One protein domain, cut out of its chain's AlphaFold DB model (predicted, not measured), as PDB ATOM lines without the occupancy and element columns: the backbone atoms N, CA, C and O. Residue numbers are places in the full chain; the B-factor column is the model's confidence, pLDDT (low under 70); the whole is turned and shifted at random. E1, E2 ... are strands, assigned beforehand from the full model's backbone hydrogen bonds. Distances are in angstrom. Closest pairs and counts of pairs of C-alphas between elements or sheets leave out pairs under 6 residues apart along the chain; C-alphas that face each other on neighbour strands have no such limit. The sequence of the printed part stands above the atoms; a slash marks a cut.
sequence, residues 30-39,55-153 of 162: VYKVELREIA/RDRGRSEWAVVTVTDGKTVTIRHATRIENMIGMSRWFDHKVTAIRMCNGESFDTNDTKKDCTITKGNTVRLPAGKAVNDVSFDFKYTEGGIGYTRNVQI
ATOM      1  N   VAL A  30     189.740 167.357 179.354       96.50
ATOM      2  CA  VAL A  30     188.535 167.988 178.804       96.50
ATOM      3  C   VAL A  30     187.321 167.543 179.600       96.50
ATOM      4  O   VAL A  30     187.015 166.360 179.648       96.50
ATOM      5  N   TYR A  31     186.590 168.491 180.172       96.38
ATOM      6  CA  TYR A  31     185.361 168.249 180.920       96.38
ATOM      7  C   TYR A  31     184.185 168.879 180.175       96.38
ATOM      8  O   TYR A  31     184.225 170.065 179.841       96.38
ATOM      9  N   LYS A  32     183.136 168.098 179.908       95.12
ATOM     10  CA  LYS A  32     181.888 168.579 179.300       95.12
ATOM     11  C   LYS A  32     180.810 168.646 180.370       95.12
ATOM     12  O   LYS A  32     180.395 167.615 180.886       95.12
ATOM     13  N   VAL A  33     180.374 169.852 180.701       93.38
ATOM     14  CA  VAL A  33     179.390 170.098 181.758       93.38
ATOM     15  C   VAL A  33     178.102 170.607 181.137       93.38
ATOM     16  O   VAL A  33     178.108 171.632 180.454       93.38
ATOM     17  N   GLU A  34     176.997 169.917 181.393       91.69
ATOM     18  CA  GLU A  34     175.668 170.436 181.097       91.69
ATOM     19  C   GLU A  34     175.276 171.452 182.175       91.69
ATOM     20  O   GLU A  34     175.240 171.146 183.362       91.69
ATOM     21  N   LEU A  35     175.034 172.693 181.761       87.12
ATOM     22  CA  LEU A  35     174.736 173.813 182.657       87.12
ATOM     23  C   LEU A  35     173.244 173.946 182.919       87.12
ATOM     24  O   LEU A  35     172.818 174.424 183.969       87.12
ATOM     25  N   ARG A  36     172.450 173.619 181.902       76.19
ATOM     26  CA  ARG A  36     171.003 173.731 181.936       76.19
ATOM     27  C   ARG A  36     170.409 172.859 180.851       76.19
ATOM     28  O   ARG A  36     170.724 173.047 179.678       76.19
ATOM     29  N   GLU A  37     169.452 172.036 181.241       64.88
ATOM     30  CA  GLU A  37     168.463 171.479 180.334       64.88
ATOM     31  C   GLU A  37     167.161 172.267 180.518       64.88
ATOM     32  O   GLU A  37     166.630 172.383 181.625       64.88
ATOM     33  N   ILE A  38     166.650 172.873 179.447       59.34
ATOM     34  CA  ILE A  38     165.275 173.372 179.425       59.34
ATOM     35  C   ILE A  38     164.431 172.242 178.858       59.34
ATOM     36  O   ILE A  38     164.297 172.094 177.639       59.34
ATOM     37  N   ALA A  39     163.885 171.436 179.768       52.25
ATOM     38  CA  ALA A  39     162.828 170.504 179.434       52.25
ATOM     39  C   ALA A  39     161.603 171.294 178.941       52.25
ATOM     40  O   ALA A  39     161.288 172.357 179.476       52.25
ATOM     41  N   ARG A  55     158.952 175.611 166.530       57.31
ATOM     42  CA  ARG A  55     159.091 175.564 167.987       57.31
ATOM     43  C   ARG A  55     160.342 174.745 168.346       57.31
ATOM     44  O   ARG A  55     160.563 173.668 167.780       57.31
ATOM     45  N   ASP A  56     161.146 175.237 169.279       61.28
ATOM     46  CA  ASP A  56     162.238 174.454 169.852       61.28
ATOM     47  C   ASP A  56     161.632 173.427 170.819       61.28
ATOM     48  O   ASP A  56     160.932 173.773 171.771       61.28
ATOM     49  N   ARG A  57     161.861 172.144 170.542       66.31
ATOM     50  CA  ARG A  57     161.421 170.994 171.345       66.31
ATOM     51  C   ARG A  57     162.262 170.818 172.604       66.31
ATOM     52  O   ARG A  57     161.771 170.295 173.603       66.31
ATOM     53  N   GLY A  58     163.527 171.217 172.545       73.06
ATOM     54  CA  GLY A  58     164.453 171.120 173.660       73.06
ATOM     55  C   GLY A  58     165.655 172.026 173.454       73.06
ATOM     56  O   GLY A  58     166.092 172.259 172.324       73.06
ATOM     57  N   ARG A  59     166.191 172.529 174.562       83.00
ATOM     58  CA  ARG A  59     167.398 173.350 174.580       83.00
ATOM     59  C   ARG A  59     168.291 172.890 175.721       83.00
ATOM     60  O   ARG A  59     167.848 172.895 176.867       83.00
ATOM     61  N   SER A  60     169.538 172.550 175.413       85.81
ATOM     62  CA  SER A  60     170.561 172.297 176.427       85.81
ATOM     63  C   SER A  60     171.761 173.217 176.251       85.81
ATOM     64  O   SER A  60     172.187 173.523 175.135       85.81
ATOM     65  N   GLU A  61     172.280 173.705 177.370       90.50
ATOM     66  CA  GLU A  61     173.452 174.571 177.437       90.50
ATOM     67  C   GLU A  61     174.626 173.797 178.023       90.50
ATOM     68  O   GLU A  61     174.496 173.156 179.063       90.50
ATOM     69  N   TRP A  62     175.782 173.908 177.379       94.75
ATOM     70  CA  TRP A  62     176.977 173.149 177.719       94.75
ATOM     71  C   TRP A  62     178.183 174.071 177.875       94.75
ATOM     72  O   TRP A  62     178.389 174.985 177.073       94.75
ATOM     73  N   ALA A  63     179.012 173.796 178.879       95.75
ATOM     74  CA  ALA A  63     180.370 174.308 178.984       95.75
ATOM     75  C   ALA A  63     181.373 173.192 178.687       95.75
ATOM     76  O   ALA A  63     181.237 172.071 179.174       95.75
ATOM     77  N   VAL A  64     182.416 173.514 177.924       96.38
ATOM     78  CA  VAL A  64     183.586 172.649 177.760       96.38
ATOM     79  C   VAL A  64     184.759 173.320 178.451       96.38
ATOM     80  O   VAL A  64     185.203 174.386 178.024       96.38
ATOM     81  N   VAL A  65     185.249 172.696 179.518       97.19
ATOM     82  CA  VAL A  65     186.386 173.164 180.314       97.19
ATOM     83  C   VAL A  65     187.599 172.329 179.932       97.19
ATOM     84  O   VAL A  65     187.601 171.116 180.104       97.19
ATOM     85  N   THR A  66     188.622 172.964 179.368       97.56
ATOM     86  CA  THR A  66     189.868 172.302 178.957       97.56
ATOM     87  C   THR A  66     191.014 172.759 179.842       97.56
ATOM     88  O   THR A  66     191.286 173.957 179.900       97.56
ATOM     89  N   VAL A  67     191.705 171.824 180.490       96.25
ATOM     90  CA  VAL A  67     192.903 172.074 181.296       96.25
ATOM     91  C   VAL A  67     194.132 171.630 180.508       96.25
ATOM     92  O   VAL A  67     194.295 170.453 180.202       96.25
ATOM     93  N   THR A  68     195.011 172.571 180.179       94.75
ATOM     94  CA  THR A  68     196.288 172.312 179.493       94.75
ATOM     95  C   THR A  68     197.442 172.498 180.474       94.75
ATOM     96  O   THR A  68     197.431 173.434 181.285       94.75
ATOM     97  N   ASP A  69     198.422 171.591 180.434       90.31
ATOM     98  CA  ASP A  69     199.601 171.573 181.318       90.31
ATOM     99  C   ASP A  69     199.277 171.592 182.826       90.31
ATOM    100  O   ASP A  69     200.091 172.036 183.641       90.31
ATOM    101  N   GLY A  70     198.058 171.185 183.202       88.81
ATOM    102  CA  GLY A  70     197.544 171.251 184.575       88.81
ATOM    103  C   GLY A  70     197.408 172.669 185.145       88.81
ATOM    104  O   GLY A  70     197.298 172.827 186.356       88.81
ATOM    105  N   LYS A  71     197.493 173.720 184.313       93.38
ATOM    106  CA  LYS A  71     197.601 175.118 184.782       93.38
ATOM    107  C   LYS A  71     196.748 176.107 184.010       93.38
ATOM    108  O   LYS A  71     196.366 177.129 184.569       93.38
ATOM    109  N   THR A  72     196.499 175.861 182.732       95.81
ATOM    110  CA  THR A  72     195.754 176.788 181.878       95.81
ATOM    111  C   THR A  72     194.375 176.218 181.633       95.81
ATOM    112  O   THR A  72     194.260 175.099 181.147       95.81
ATOM    113  N   VAL A  73     193.339 176.986 181.953       97.25
ATOM    114  CA  VAL A  73     191.944 176.606 181.753       97.25
ATOM    115  C   VAL A  73     191.364 177.430 180.619       97.25
ATOM    116  O   VAL A  73     191.400 178.659 180.665       97.25
ATOM    117  N   THR A  74     190.784 176.760 179.632       97.69
ATOM    118  CA  THR A  74     189.996 177.386 178.570       97.69
ATOM    119  C   THR A  74     188.550 176.924 178.674       97.69
ATOM    120  O   THR A  74     188.289 175.725 178.757       97.69
ATOM    121  N   ILE A  75     187.606 177.866 178.651       97.75
ATOM    122  CA  ILE A  75     186.167 177.584 178.697       97.75
ATOM    123  C   ILE A  75     185.546 177.909 177.340       97.75
ATOM    124  O   ILE A  75     185.678 179.019 176.827       97.75
ATOM    125  N   ARG A  76     184.834 176.946 176.760       96.62
ATOM    126  CA  ARG A  76     183.930 177.161 175.624       96.62
ATOM    127  C   ARG A  76     182.492 176.972 176.072       96.62
ATOM    128  O   ARG A  76     182.233 176.194 176.984       96.62
ATOM    129  N   HIS A  77     181.567 177.637 175.392       95.81
ATOM    130  CA  HIS A  77     180.137 177.482 175.624       95.81
ATOM    131  C   HIS A  77     179.426 177.150 174.319       95.81
ATOM    132  O   HIS A  77     179.787 177.683 173.268       95.81
ATOM    133  N   ALA A  78     178.443 176.259 174.398       93.25
ATOM    134  CA  ALA A  78     177.601 175.901 173.273       93.25
ATOM    135  C   ALA A  78     176.159 175.648 173.722       93.25
ATOM    136  O   ALA A  78     175.908 175.146 174.818       93.25
ATOM    137  N   THR A  79     175.215 175.949 172.836       90.44
ATOM    138  CA  THR A  79     173.802 175.602 173.002       90.44
ATOM    139  C   THR A  79     173.423 174.565 171.955       90.44
ATOM    140  O   THR A  79     173.667 174.764 170.763       90.44
ATOM    141  N   ARG A  80     172.789 173.471 172.379       89.00
ATOM    142  CA  ARG A  80     172.093 172.539 171.491       89.00
ATOM    143  C   ARG A  80     170.621 172.918 171.457       89.00
ATOM    144  O   ARG A  80     169.984 173.002 172.503       89.00
ATOM    145  N   ILE A  81     170.085 173.107 170.260       83.94
ATOM    146  CA  ILE A  81     168.657 173.334 170.035       83.94
ATOM    147  C   ILE A  81     168.119 172.165 169.224       83.94
ATOM    148  O   ILE A  81     168.658 171.845 168.164       83.94
ATOM    149  N   GLU A  82     167.074 171.521 169.727       81.94
ATOM    150  CA  GLU A  82     166.325 170.470 169.045       81.94
ATOM    151  C   GLU A  82     164.976 171.026 168.605       81.94
ATOM    152  O   GLU A  82     164.255 171.601 169.414       81.94
ATOM    153  N   ASN A  83     164.617 170.865 167.333       77.00
ATOM    154  CA  ASN A  83     163.328 171.319 166.813       77.00
ATOM    155  C   ASN A  83     162.218 170.267 167.017       77.00
ATOM    156  O   ASN A  83     162.483 169.116 167.367       77.00
ATOM    157  N   MET A  84     160.958 170.636 166.758       70.31
ATOM    158  CA  MET A  84     159.806 169.721 166.898       70.31
ATOM    159  C   MET A  84     159.932 168.398 166.134       70.31
ATOM    160  O   MET A  84     159.422 167.381 166.603       70.31
ATOM    161  N   ILE A  85     160.622 168.393 164.992       76.94
ATOM    162  CA  ILE A  85     160.814 167.192 164.166       76.94
ATOM    163  C   ILE A  85     162.039 166.361 164.584       76.94
ATOM    164  O   ILE A  85     162.403 165.417 163.893       76.94
ATOM    165  N   GLY A  86     162.659 166.684 165.727       70.56
ATOM    166  CA  GLY A  86     163.742 165.910 166.342       70.56
ATOM    167  C   GLY A  86     165.132 166.170 165.758       70.56
ATOM    168  O   GLY A  86     166.088 165.500 166.140       70.56
ATOM    169  N   MET A  87     165.285 167.138 164.849       78.44
ATOM    170  CA  MET A  87     166.608 167.540 164.367       78.44
ATOM    171  C   MET A  87     167.255 168.501 165.358       78.44
ATOM    172  O   MET A  87     166.635 169.482 165.771       78.44
ATOM    173  N   SER A  88     168.528 168.266 165.675       84.44
ATOM    174  CA  SER A  88     169.299 169.141 166.556       84.44
ATOM    175  C   SER A  88     170.425 169.871 165.848       84.44
ATOM    176  O   SER A  88     171.084 169.312 164.971       84.44
ATOM    177  N   ARG A  89     170.682 171.105 166.279       86.81
ATOM    178  CA  ARG A  89     171.816 171.925 165.846       86.81
ATOM    179  C   ARG A  89     172.578 172.447 167.056       86.81
ATOM    180  O   ARG A  89     171.979 172.744 168.088       86.81
ATOM    181  N   TRP A  90     173.890 172.549 166.898       89.88
ATOM    182  CA  TRP A  90     174.791 173.126 167.888       89.88
ATOM    183  C   TRP A  90     175.175 174.542 167.483       89.88
ATOM    184  O   TRP A  90     175.445 174.808 166.311       89.88
ATOM    185  N   PHE A  91     175.220 175.426 168.469       89.50
ATOM    186  CA  PHE A  91     175.621 176.815 168.321       89.50
ATOM    187  C   PHE A  91     176.731 177.097 169.324       89.50
ATOM    188  O   PHE A  91     176.489 177.054 170.528       89.50
ATOM    189  N   ASP A  92     177.939 177.351 168.828       92.88
ATOM    190  CA  ASP A  92     179.057 177.799 169.654       92.88
ATOM    191  C   ASP A  92     178.894 179.282 169.996       92.88
ATOM    192  O   ASP A  92     178.581 180.103 169.129       92.88
ATOM    193  N   HIS A  93     179.186 179.640 171.246       91.81
ATOM    194  CA  HIS A  93     179.132 181.020 171.717       91.81
ATOM    195  C   HIS A  93     180.505 181.503 172.157       91.81
ATOM    196  O   HIS A  93     181.276 180.804 172.821       91.81
ATOM    197  N   LYS A  94     180.815 182.752 171.807       91.81
ATOM    198  CA  LYS A  94     182.073 183.374 172.211       91.81
ATOM    199  C   LYS A  94     182.024 183.715 173.698       91.81
ATOM    200  O   LYS A  94     181.270 184.596 174.108       91.81
ATOM    201  N   VAL A  95     182.893 183.078 174.479       96.00
ATOM    202  CA  VAL A  95     183.161 183.474 175.865       96.00
ATOM    203  C   VAL A  95     183.991 184.760 175.869       96.00
ATOM    204  O   VAL A  95     185.038 184.853 175.225       96.00
ATOM    205  N   THR A  96     183.495 185.779 176.565       95.56
ATOM    206  CA  THR A  96     184.044 187.143 176.552       95.56
ATOM    207  C   THR A  96     184.793 187.504 177.828       95.56
ATOM    208  O   THR A  96     185.656 188.384 177.792       95.56
ATOM    209  N   ALA A  97     184.502 186.831 178.938       96.06
ATOM    210  CA  ALA A  97     185.220 186.980 180.196       96.06
ATOM    211  C   ALA A  97     185.032 185.747 181.082       96.06
ATOM    212  O   ALA A  97     184.000 185.080 181.003       96.06
ATOM    213  N   ILE A  98     185.997 185.512 181.968       96.44
ATOM    214  CA  ILE A  98     185.945 184.499 183.023       96.44
ATOM    215  C   ILE A  98     186.272 185.170 184.359       96.44
ATOM    216  O   ILE A  98     187.240 185.923 184.456       96.44
ATOM    217  N   ARG A  99     185.481 184.881 185.391       93.38
ATOM    218  CA  ARG A  99     185.778 185.126 186.802       93.38
ATOM    219  C   ARG A  99     186.043 183.770 187.449       93.38
ATOM    220  O   ARG A  99     185.141 182.954 187.560       93.38
ATOM    221  N   MET A 100     187.280 183.528 187.856       93.00
ATOM    222  CA  MET A 100     187.676 182.336 188.602       93.00
ATOM    223  C   MET A 100     187.806 182.709 190.073       93.00
ATOM    224  O   MET A 100     188.511 183.666 190.387       93.00
ATOM    225  N   CYS A 101     187.160 181.966 190.961       87.25
ATOM    226  CA  CYS A 101     187.214 182.210 192.399       87.25
ATOM    227  C   CYS A 101     187.744 180.985 193.136       87.25
ATOM    228  O   CYS A 101     187.362 179.855 192.822       87.25
ATOM    229  N   ASN A 102     188.590 181.229 194.136       81.69
ATOM    230  CA  ASN A 102     189.024 180.198 195.070       81.69
ATOM    231  C   ASN A 102     187.862 179.827 195.998       81.69
ATOM    232  O   ASN A 102     187.265 180.709 196.615       81.69
ATOM    233  N   GLY A 103     187.562 178.536 196.118       67.56
ATOM    234  CA  GLY A 103     186.591 178.032 197.085       67.56
ATOM    235  C   GLY A 103     185.695 176.938 196.519       67.56
ATOM    236  O   GLY A 103     185.251 177.014 195.377       67.56
ATOM    237  N   GLU A 104     185.402 175.956 197.368       54.09
ATOM    238  CA  GLU A 104     184.513 174.822 197.085       54.09
ATOM    239  C   GLU A 104     183.022 175.188 197.178       54.09
ATOM    240  O   GLU A 104     182.163 174.358 196.886       54.09
ATOM    241  N   SER A 105     182.678 176.407 197.610       50.53
ATOM    242  CA  SER A 105     181.308 176.721 198.008       50.53
ATOM    243  C   SER A 105     180.436 177.274 196.874       50.53
ATOM    244  O   SER A 105     180.747 178.278 196.216       50.53
ATOM    245  N   PHE A 106     179.247 176.670 196.773       50.69
ATOM    246  CA  PHE A 106     178.009 177.189 196.172       50.69
ATOM    247  C   PHE A 106     177.499 178.479 196.849       50.69
ATOM    248  O   PHE A 106     176.318 178.806 196.757       50.69
ATOM    249  N   ASP A 107     178.351 179.205 197.578       46.88
ATOM    250  CA  ASP A 107     177.940 180.411 198.278       46.88
ATOM    251  C   ASP A 107     177.703 181.516 197.242       46.88
ATOM    252  O   ASP A 107     178.630 182.072 196.645       46.88
ATOM    253  N   THR A 108     176.421 181.764 196.982       49.06
ATOM    254  CA  THR A 108     175.904 182.812 196.099       49.06
ATOM    255  C   THR A 108     176.074 184.205 196.700       49.06
ATOM    256  O   THR A 108     175.755 185.192 196.038       49.06
ATOM    257  N   ASN A 109     176.553 184.314 197.945       50.25
ATOM    258  CA  ASN A 109     176.854 185.601 198.546       50.25
ATOM    259  C   ASN A 109     178.164 186.156 197.983       50.25
ATOM    260  O   ASN A 109     179.246 185.596 198.143       50.25
ATOM    261  N   ASP A 110     178.028 187.303 197.327       46.00
ATOM    262  CA  ASP A 110     178.977 188.024 196.471       46.00
ATOM    263  C   ASP A 110     180.215 188.599 197.210       46.00
ATOM    264  O   ASP A 110     180.762 189.637 196.850       46.00
ATOM    265  N   THR A 111     180.686 187.932 198.269       49.38
ATOM    266  CA  THR A 111     181.893 188.287 199.039       49.38
ATOM    267  C   THR A 111     183.020 187.273 198.844       49.38
ATOM    268  O   THR A 111     183.815 187.020 199.749       49.38
ATOM    269  N   LYS A 112     183.149 186.712 197.634       55.91
ATOM    270  CA  LYS A 112     184.333 185.930 197.249       55.91
ATOM    271  C   LYS A 112     185.534 186.881 197.119       55.91
ATOM    272  O   LYS A 112     185.749 187.498 196.080       55.91
ATOM    273  N   LYS A 113     186.282 187.043 198.217       58.22
ATOM    274  CA  LYS A 113     187.422 187.971 198.359       58.22
ATOM    275  C   LYS A 113     188.646 187.602 197.504       58.22
ATOM    276  O   LYS A 113     189.478 188.471 197.276       58.22
ATOM    277  N   ASP A 114     188.690 186.390 196.943       77.12
ATOM    278  CA  ASP A 114     189.820 185.877 196.154       77.12
ATOM    279  C   ASP A 114     189.379 185.396 194.761       77.12
ATOM    280  O   ASP A 114     189.388 184.199 194.453       77.12
ATOM    281  N   CYS A 115     188.974 186.337 193.904       86.00
ATOM    282  CA  CYS A 115     188.643 186.053 192.508       86.00
ATOM    283  C   CYS A 115     189.600 186.748 191.537       86.00
ATOM    284  O   CYS A 115     189.944 187.916 191.695       86.00
ATOM    285  N   THR A 116     189.965 186.043 190.469       89.44
ATOM    286  CA  THR A 116     190.675 186.595 189.312       89.44
ATOM    287  C   THR A 116     189.706 186.740 188.148       89.44
ATOM    288  O   THR A 116     189.015 185.790 187.785       89.44
ATOM    289  N   ILE A 117     189.668 187.922 187.533       91.75
ATOM    290  CA  ILE A 117     188.872 188.180 186.330       91.75
ATOM    291  C   ILE A 117     189.810 188.285 185.134       91.75
ATOM    292  O   ILE A 117     190.788 189.026 185.162       91.75
ATOM    293  N   THR A 118     189.507 187.554 184.068       94.88
ATOM    294  CA  THR A 118     190.252 187.592 182.808       94.88
ATOM    295  C   THR A 118     189.307 187.894 181.650       94.88
ATOM    296  O   THR A 118     188.188 187.386 181.590       94.88
ATOM    297  N   LYS A 119     189.750 188.753 180.725       95.94
ATOM    298  CA  LYS A 119     189.050 188.985 179.455       95.94
ATOM    299  C   LYS A 119     189.333 187.828 178.501       95.94
ATOM    300  O   LYS A 119     190.469 187.379 178.390       95.94
ATOM    301  N   GLY A 120     188.315 187.406 177.764       94.81
ATOM    302  CA  GLY A 120     188.379 186.241 176.889       94.81
ATOM    303  C   GLY A 120     187.995 184.951 177.606       94.81
ATOM    304  O   GLY A 120     187.289 184.965 178.611       94.81
ATOM    305  N   ASN A 121     188.437 183.835 177.041       97.06
ATOM    306  CA  ASN A 121     187.965 182.499 177.384       97.06
ATOM    307  C   ASN A 121     189.018 181.635 178.088       97.06
ATOM    308  O   ASN A 121     188.828 180.429 178.204       97.06
ATOM    309  N   THR A 122     190.134 182.229 178.504       97.31
ATOM    310  CA  THR A 122     191.262 181.512 179.100       97.31
ATOM    311  C   THR A 122     191.656 182.168 180.414       97.31
ATOM    312  O   THR A 122     191.703 183.391 180.503       97.31
ATOM    313  N   VAL A 123     191.944 181.357 181.427       96.44
ATOM    314  CA  VAL A 123     192.409 181.780 182.751       96.44
ATOM    315  C   VAL A 123     193.472 180.800 183.246       96.44
ATOM    316  O   VAL A 123     193.502 179.641 182.837       96.44
ATOM    317  N   ARG A 124     194.378 181.257 184.109       95.38
ATOM    318  CA  ARG A 124     195.400 180.400 184.714       95.38
ATOM    319  C   ARG A 124     194.975 180.008 186.124       95.38
ATOM    320  O   ARG A 124     194.623 180.885 186.908       95.38
ATOM    321  N   LEU A 125     195.049 178.718 186.438       93.44
ATOM    322  CA  LEU A 125     194.837 178.213 187.789       93.44
ATOM    323  C   LEU A 125     195.877 178.810 188.749       93.44
ATOM    324  O   LEU A 125     197.041 178.997 188.362       93.44
ATOM    325  N   PRO A 126     195.495 179.088 190.005       90.19
ATOM    326  CA  PRO A 126     196.447 179.450 191.040       90.19
ATOM    327  C   PRO A 126     197.458 178.322 191.270       90.19
ATOM    328  O   PRO A 126     197.185 177.147 191.027       90.19
ATOM    329  N   ALA A 127     198.649 178.674 191.755       88.69
ATOM    330  CA  ALA A 127     199.676 177.680 192.040       88.69
ATOM    331  C   ALA A 127     199.176 176.648 193.069       88.69
ATOM    332  O   ALA A 127     198.645 177.018 194.114       88.69
ATOM    333  N   GLY A 128     199.360 175.361 192.765       88.75
ATOM    334  CA  GLY A 128     198.968 174.256 193.646       88.75
ATOM    335  C   GLY A 128     197.468 173.948 193.681       88.75
ATOM    336  O   GLY A 128     197.078 173.067 194.436       88.75
ATOM    337  N   LYS A 129     196.642 174.640 192.886       89.56
ATOM    338  CA  LYS A 129     195.206 174.367 192.762       89.56
ATOM    339  C   LYS A 129     194.913 173.500 191.545       89.56
ATOM    340  O   LYS A 129     195.450 173.748 190.464       89.56
ATOM    341  N   ALA A 130     194.041 172.519 191.726       91.38
ATOM    342  CA  ALA A 130     193.441 171.750 190.651       91.38
ATOM    343  C   ALA A 130     192.158 172.432 190.138       91.38
ATOM    344  O   ALA A 130     191.651 173.389 190.727       91.38
ATOM    345  N   VAL A 131     191.637 171.961 189.002       92.81
ATOM    346  CA  VAL A 131     190.448 172.551 188.354       92.81
ATOM    347  C   VAL A 131     189.166 172.395 189.182       92.81
ATOM    348  O   VAL A 131     188.256 173.207 189.052       92.81
ATOM    349  N   ASN A 132     189.106 171.379 190.041       92.00
ATOM    350  CA  ASN A 132     187.999 171.096 190.956       92.00
ATOM    351  C   ASN A 132     188.071 171.882 192.281       92.00
ATOM    352  O   ASN A 132     187.084 171.923 193.008       92.00
ATOM    353  N   ASP A 133     189.190 172.556 192.574       89.62
ATOM    354  CA  ASP A 133     189.351 173.394 193.778       89.62
ATOM    355  C   ASP A 133     188.830 174.836 193.590       89.62
ATOM    356  O   ASP A 133     188.984 175.695 194.472       89.62
ATOM    357  N   VAL A 134     188.305 175.146 192.403       90.44
ATOM    358  CA  VAL A 134     187.898 176.493 191.989       90.44
ATOM    359  C   VAL A 134     186.526 176.472 191.319       90.44
ATOM    360  O   VAL A 134     186.102 175.477 190.736       90.44
ATOM    361  N   SER A 135     185.848 177.617 191.352       90.94
ATOM    362  CA  SER A 135     184.608 177.853 190.604       90.94
ATOM    363  C   SER A 135     184.843 178.865 189.486       90.94
ATOM    364  O   SER A 135     185.564 179.849 189.699       90.94
ATOM    365  N   PHE A 136     184.198 178.681 188.335       92.56
ATOM    366  CA  PHE A 136     184.273 179.609 187.211       92.56
ATOM    367  C   PHE A 136     182.908 180.215 186.917       92.56
ATOM    368  O   PHE A 136     181.967 179.497 186.599       92.56
ATOM    369  N   ASP A 137     182.821 181.538 186.903       93.06
ATOM    370  CA  ASP A 137     181.764 182.230 186.179       93.06
ATOM    371  C   ASP A 137     182.299 182.677 184.829       93.06
ATOM    372  O   ASP A 137     183.405 183.209 184.737       93.06
ATOM    373  N   PHE A 138     181.522 182.523 183.769       94.25
ATOM    374  CA  PHE A 138     181.910 183.007 182.454       94.25
ATOM    375  C   PHE A 138     180.779 183.783 181.794       94.25
ATOM    376  O   PHE A 138     179.593 183.497 181.982       94.25
ATOM    377  N   LYS A 139     181.170 184.789 181.013       95.06
ATOM    378  CA  LYS A 139     180.266 185.588 180.193       95.06
ATOM    379  C   LYS A 139     180.315 185.127 178.751       95.06
ATOM    380  O   LYS A 139     181.401 184.908 178.220       95.06
ATOM    381  N   TYR A 140     179.163 185.055 178.103       93.88
ATOM    382  CA  TYR A 140     179.057 184.791 176.669       93.88
ATOM    383  C   TYR A 140     177.967 185.662 176.042       93.88
ATOM    384  O   TYR A 140     177.184 186.297 176.751       93.88
ATOM    385  N   THR A 141     177.947 185.724 174.712       86.94
ATOM    386  CA  THR A 141     176.945 186.484 173.957       86.94
ATOM    387  C   THR A 141     176.203 185.570 172.997       86.94
ATOM    388  O   THR A 141     176.836 184.888 172.197       86.94
ATOM    389  N   GLU A 142     174.875 185.614 173.044       83.38
ATOM    390  CA  GLU A 142     173.968 184.907 172.137       83.38
ATOM    391  C   GLU A 142     172.915 185.909 171.645       83.38
ATOM    392  O   GLU A 142     172.319 186.627 172.445       83.38
ATOM    393  N   GLY A 143     172.735 186.037 170.326       81.62
ATOM    394  CA  GLY A 143     171.761 186.981 169.753       81.62
ATOM    395  C   GLY A 143     171.990 188.457 170.124       81.62
ATOM    396  O   GLY A 143     171.046 189.238 170.134       81.62
ATOM    397  N   GLY A 144     173.222 188.842 170.475       82.69
ATOM    398  CA  GLY A 144     173.557 190.193 170.951       82.69
ATOM    399  C   GLY A 144     173.298 190.433 172.444       82.69
ATOM    400  O   GLY A 144     173.657 191.492 172.956       82.69
ATOM    401  N   ILE A 145     172.746 189.454 173.164       82.25
ATOM    402  CA  ILE A 145     172.478 189.531 174.603       82.25
ATOM    403  C   ILE A 145     173.628 188.870 175.370       82.25
ATOM    404  O   ILE A 145     174.092 187.786 175.015       82.25
ATOM    405  N   GLY A 146     174.113 189.544 176.414       84.56
ATOM    406  CA  GLY A 146     175.146 189.027 177.306       84.56
ATOM    407  C   GLY A 146     174.554 188.181 178.430       84.56
ATOM    408  O   GLY A 146     173.652 188.625 179.135       84.56
ATOM    409  N   TYR A 147     175.111 186.995 178.643       86.75
ATOM    410  CA  TYR A 147     174.713 186.072 179.701       86.75
ATOM    411  C   TYR A 147     175.900 185.758 180.605       86.75
ATOM    412  O   TYR A 147     177.051 185.851 180.180       86.75
ATOM    413  N   THR A 148     175.615 185.368 181.850       90.56
ATOM    414  CA  THR A 148     176.609 184.820 182.783       90.56
ATOM    415  C   THR A 148     176.164 183.430 183.223       90.56
ATOM    416  O   THR A 148     174.971 183.197 183.449       90.56
ATOM    417  N   ARG A 149     177.111 182.499 183.317       90.75
ATOM    418  CA  ARG A 149     176.903 181.140 183.828       90.75
ATOM    419  C   ARG A 149     178.013 180.780 184.791       90.75
ATOM    420  O   ARG A 149     179.121 181.284 184.643       90.75
ATOM    421  N   ASN A 150     177.695 179.896 185.723       90.94
ATOM    422  CA  ASN A 150     178.651 179.285 186.629       90.94
ATOM    423  C   ASN A 150     178.929 177.844 186.182       90.94
ATOM    424  O   ASN A 150     178.023 177.161 185.705       90.94
ATOM    425  N   VAL A 151     180.175 177.400 186.318       91.31
ATOM    426  CA  VAL A 151     180.592 176.013 186.150       91.31
ATOM    427  C   VAL A 151     181.622 175.655 187.220       91.31
ATOM    428  O   VAL A 151     182.563 176.410 187.484       91.31
ATOM    429  N   GLN A 152     181.451 174.480 187.816       90.50
ATOM    430  CA  GLN A 152     182.388 173.872 188.751       90.50
ATOM    431  C   GLN A 152     182.563 172.407 188.361       90.50
ATOM    432  O   GLN A 152     181.593 171.725 188.032       90.50
ATOM    433  N   ILE A 153     183.813 171.948 188.345       92.06
ATOM    434  CA  ILE A 153     184.138 170.553 188.052       92.06
ATOM    435  C   ILE A 153     184.189 169.808 189.377       92.06
ATOM    436  O   ILE A 153     184.935 170.198 190.271       92.06
TER     437      ILE A 153
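What this domain is: This is residues 30 to 39 and 55 to 153 of the 162 residues of an uncharacterized protein of Leptolyngbya sp. NIES-3755 (UniProt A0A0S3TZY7). Two strongly twisted sheets make a sandwich, partly face to face with their strands crossed at 58 degrees: long E1, E2 and E3, with E4 and E7 beside different parts of E3, form one sheet, and E6, E5, E8 and E9 cover part of it. The long hairpin of E2 and E3 makes the longest axis, and E4 runs on into E5 across a break of 1 residue, at 74 degrees, from one sheet to the other. The printed part has 109 residues, with no named helix and nine named strands, E1 to E9 along the chain, and its class is all strand. The first sheet is branched, with antiparallel pairs; the second, in the order E6, E5, E8, E9, is all antiparallel. The whole is compact, with a radius of gyration of the C-alphas of 14.9 A, and elongated, spanning 49 by 31 by 24 A.

How they stand to each other: E1, residues 30 to 38, is the antiparallel neighbour of E2, residues 56 to 68, with N 33 and O 63 at 2.8 A. On the other side of E2 is E3, residues 72 to 83, in a hairpin with N 64 and O 76 at 2.8 A. E4, residues 88 to 93, follows in another hairpin, with N 91 and O 79 at 2.8 A; E2, E3 and E4 form a meander, each strand the antiparallel neighbour of the one before. E5, residues 95 to 102, and E6, residues 115 to 119, form a hairpin with N 116 and O 100 at 2.8 A. E7, residues 122 to 124, is on the same side of E3 as E4, with N 73 and O 123 at 2.8 A. E8, residues 134 to 142, is the antiparallel neighbour of E5, with N 99 and O 137 at 2.7 A, and forms a hairpin with E9, residues 145 to 152, where N 138 and O 149 are 2.8 A apart. Between the sheets, the closest C-alphas of E1 and E9 are those of Leu 35 and Val 151, at 7.2 A, and those of E4 and E8 are His 93 and Tyr 140, at 6.2 A; E3 and E9 are apart.

Where its parts are: E1 begins at C-alpha 30, (188.535, 167.988, 178.804), and is 23.9 A long from first to last C-alpha. E2 measures 35.5 A, E3 36.2 A, E8 25.7 A and E9 23.3 A. E9 ends at C-alpha 152, (182.388, 173.872, 188.751).

The domain as a whole: The two C-alphas farthest apart, those of Ile 85 and Ala 127, are 49.0 A apart. Residues 40 to 54 are not printed, and C-alphas 39 and 55 are 13.1 A apart across the cut. The link E5 to E6 is long. The mean pLDDT of the printed part is 84.7; residues 37 to 39, 55 to 57 and 103 to 113 are under 70.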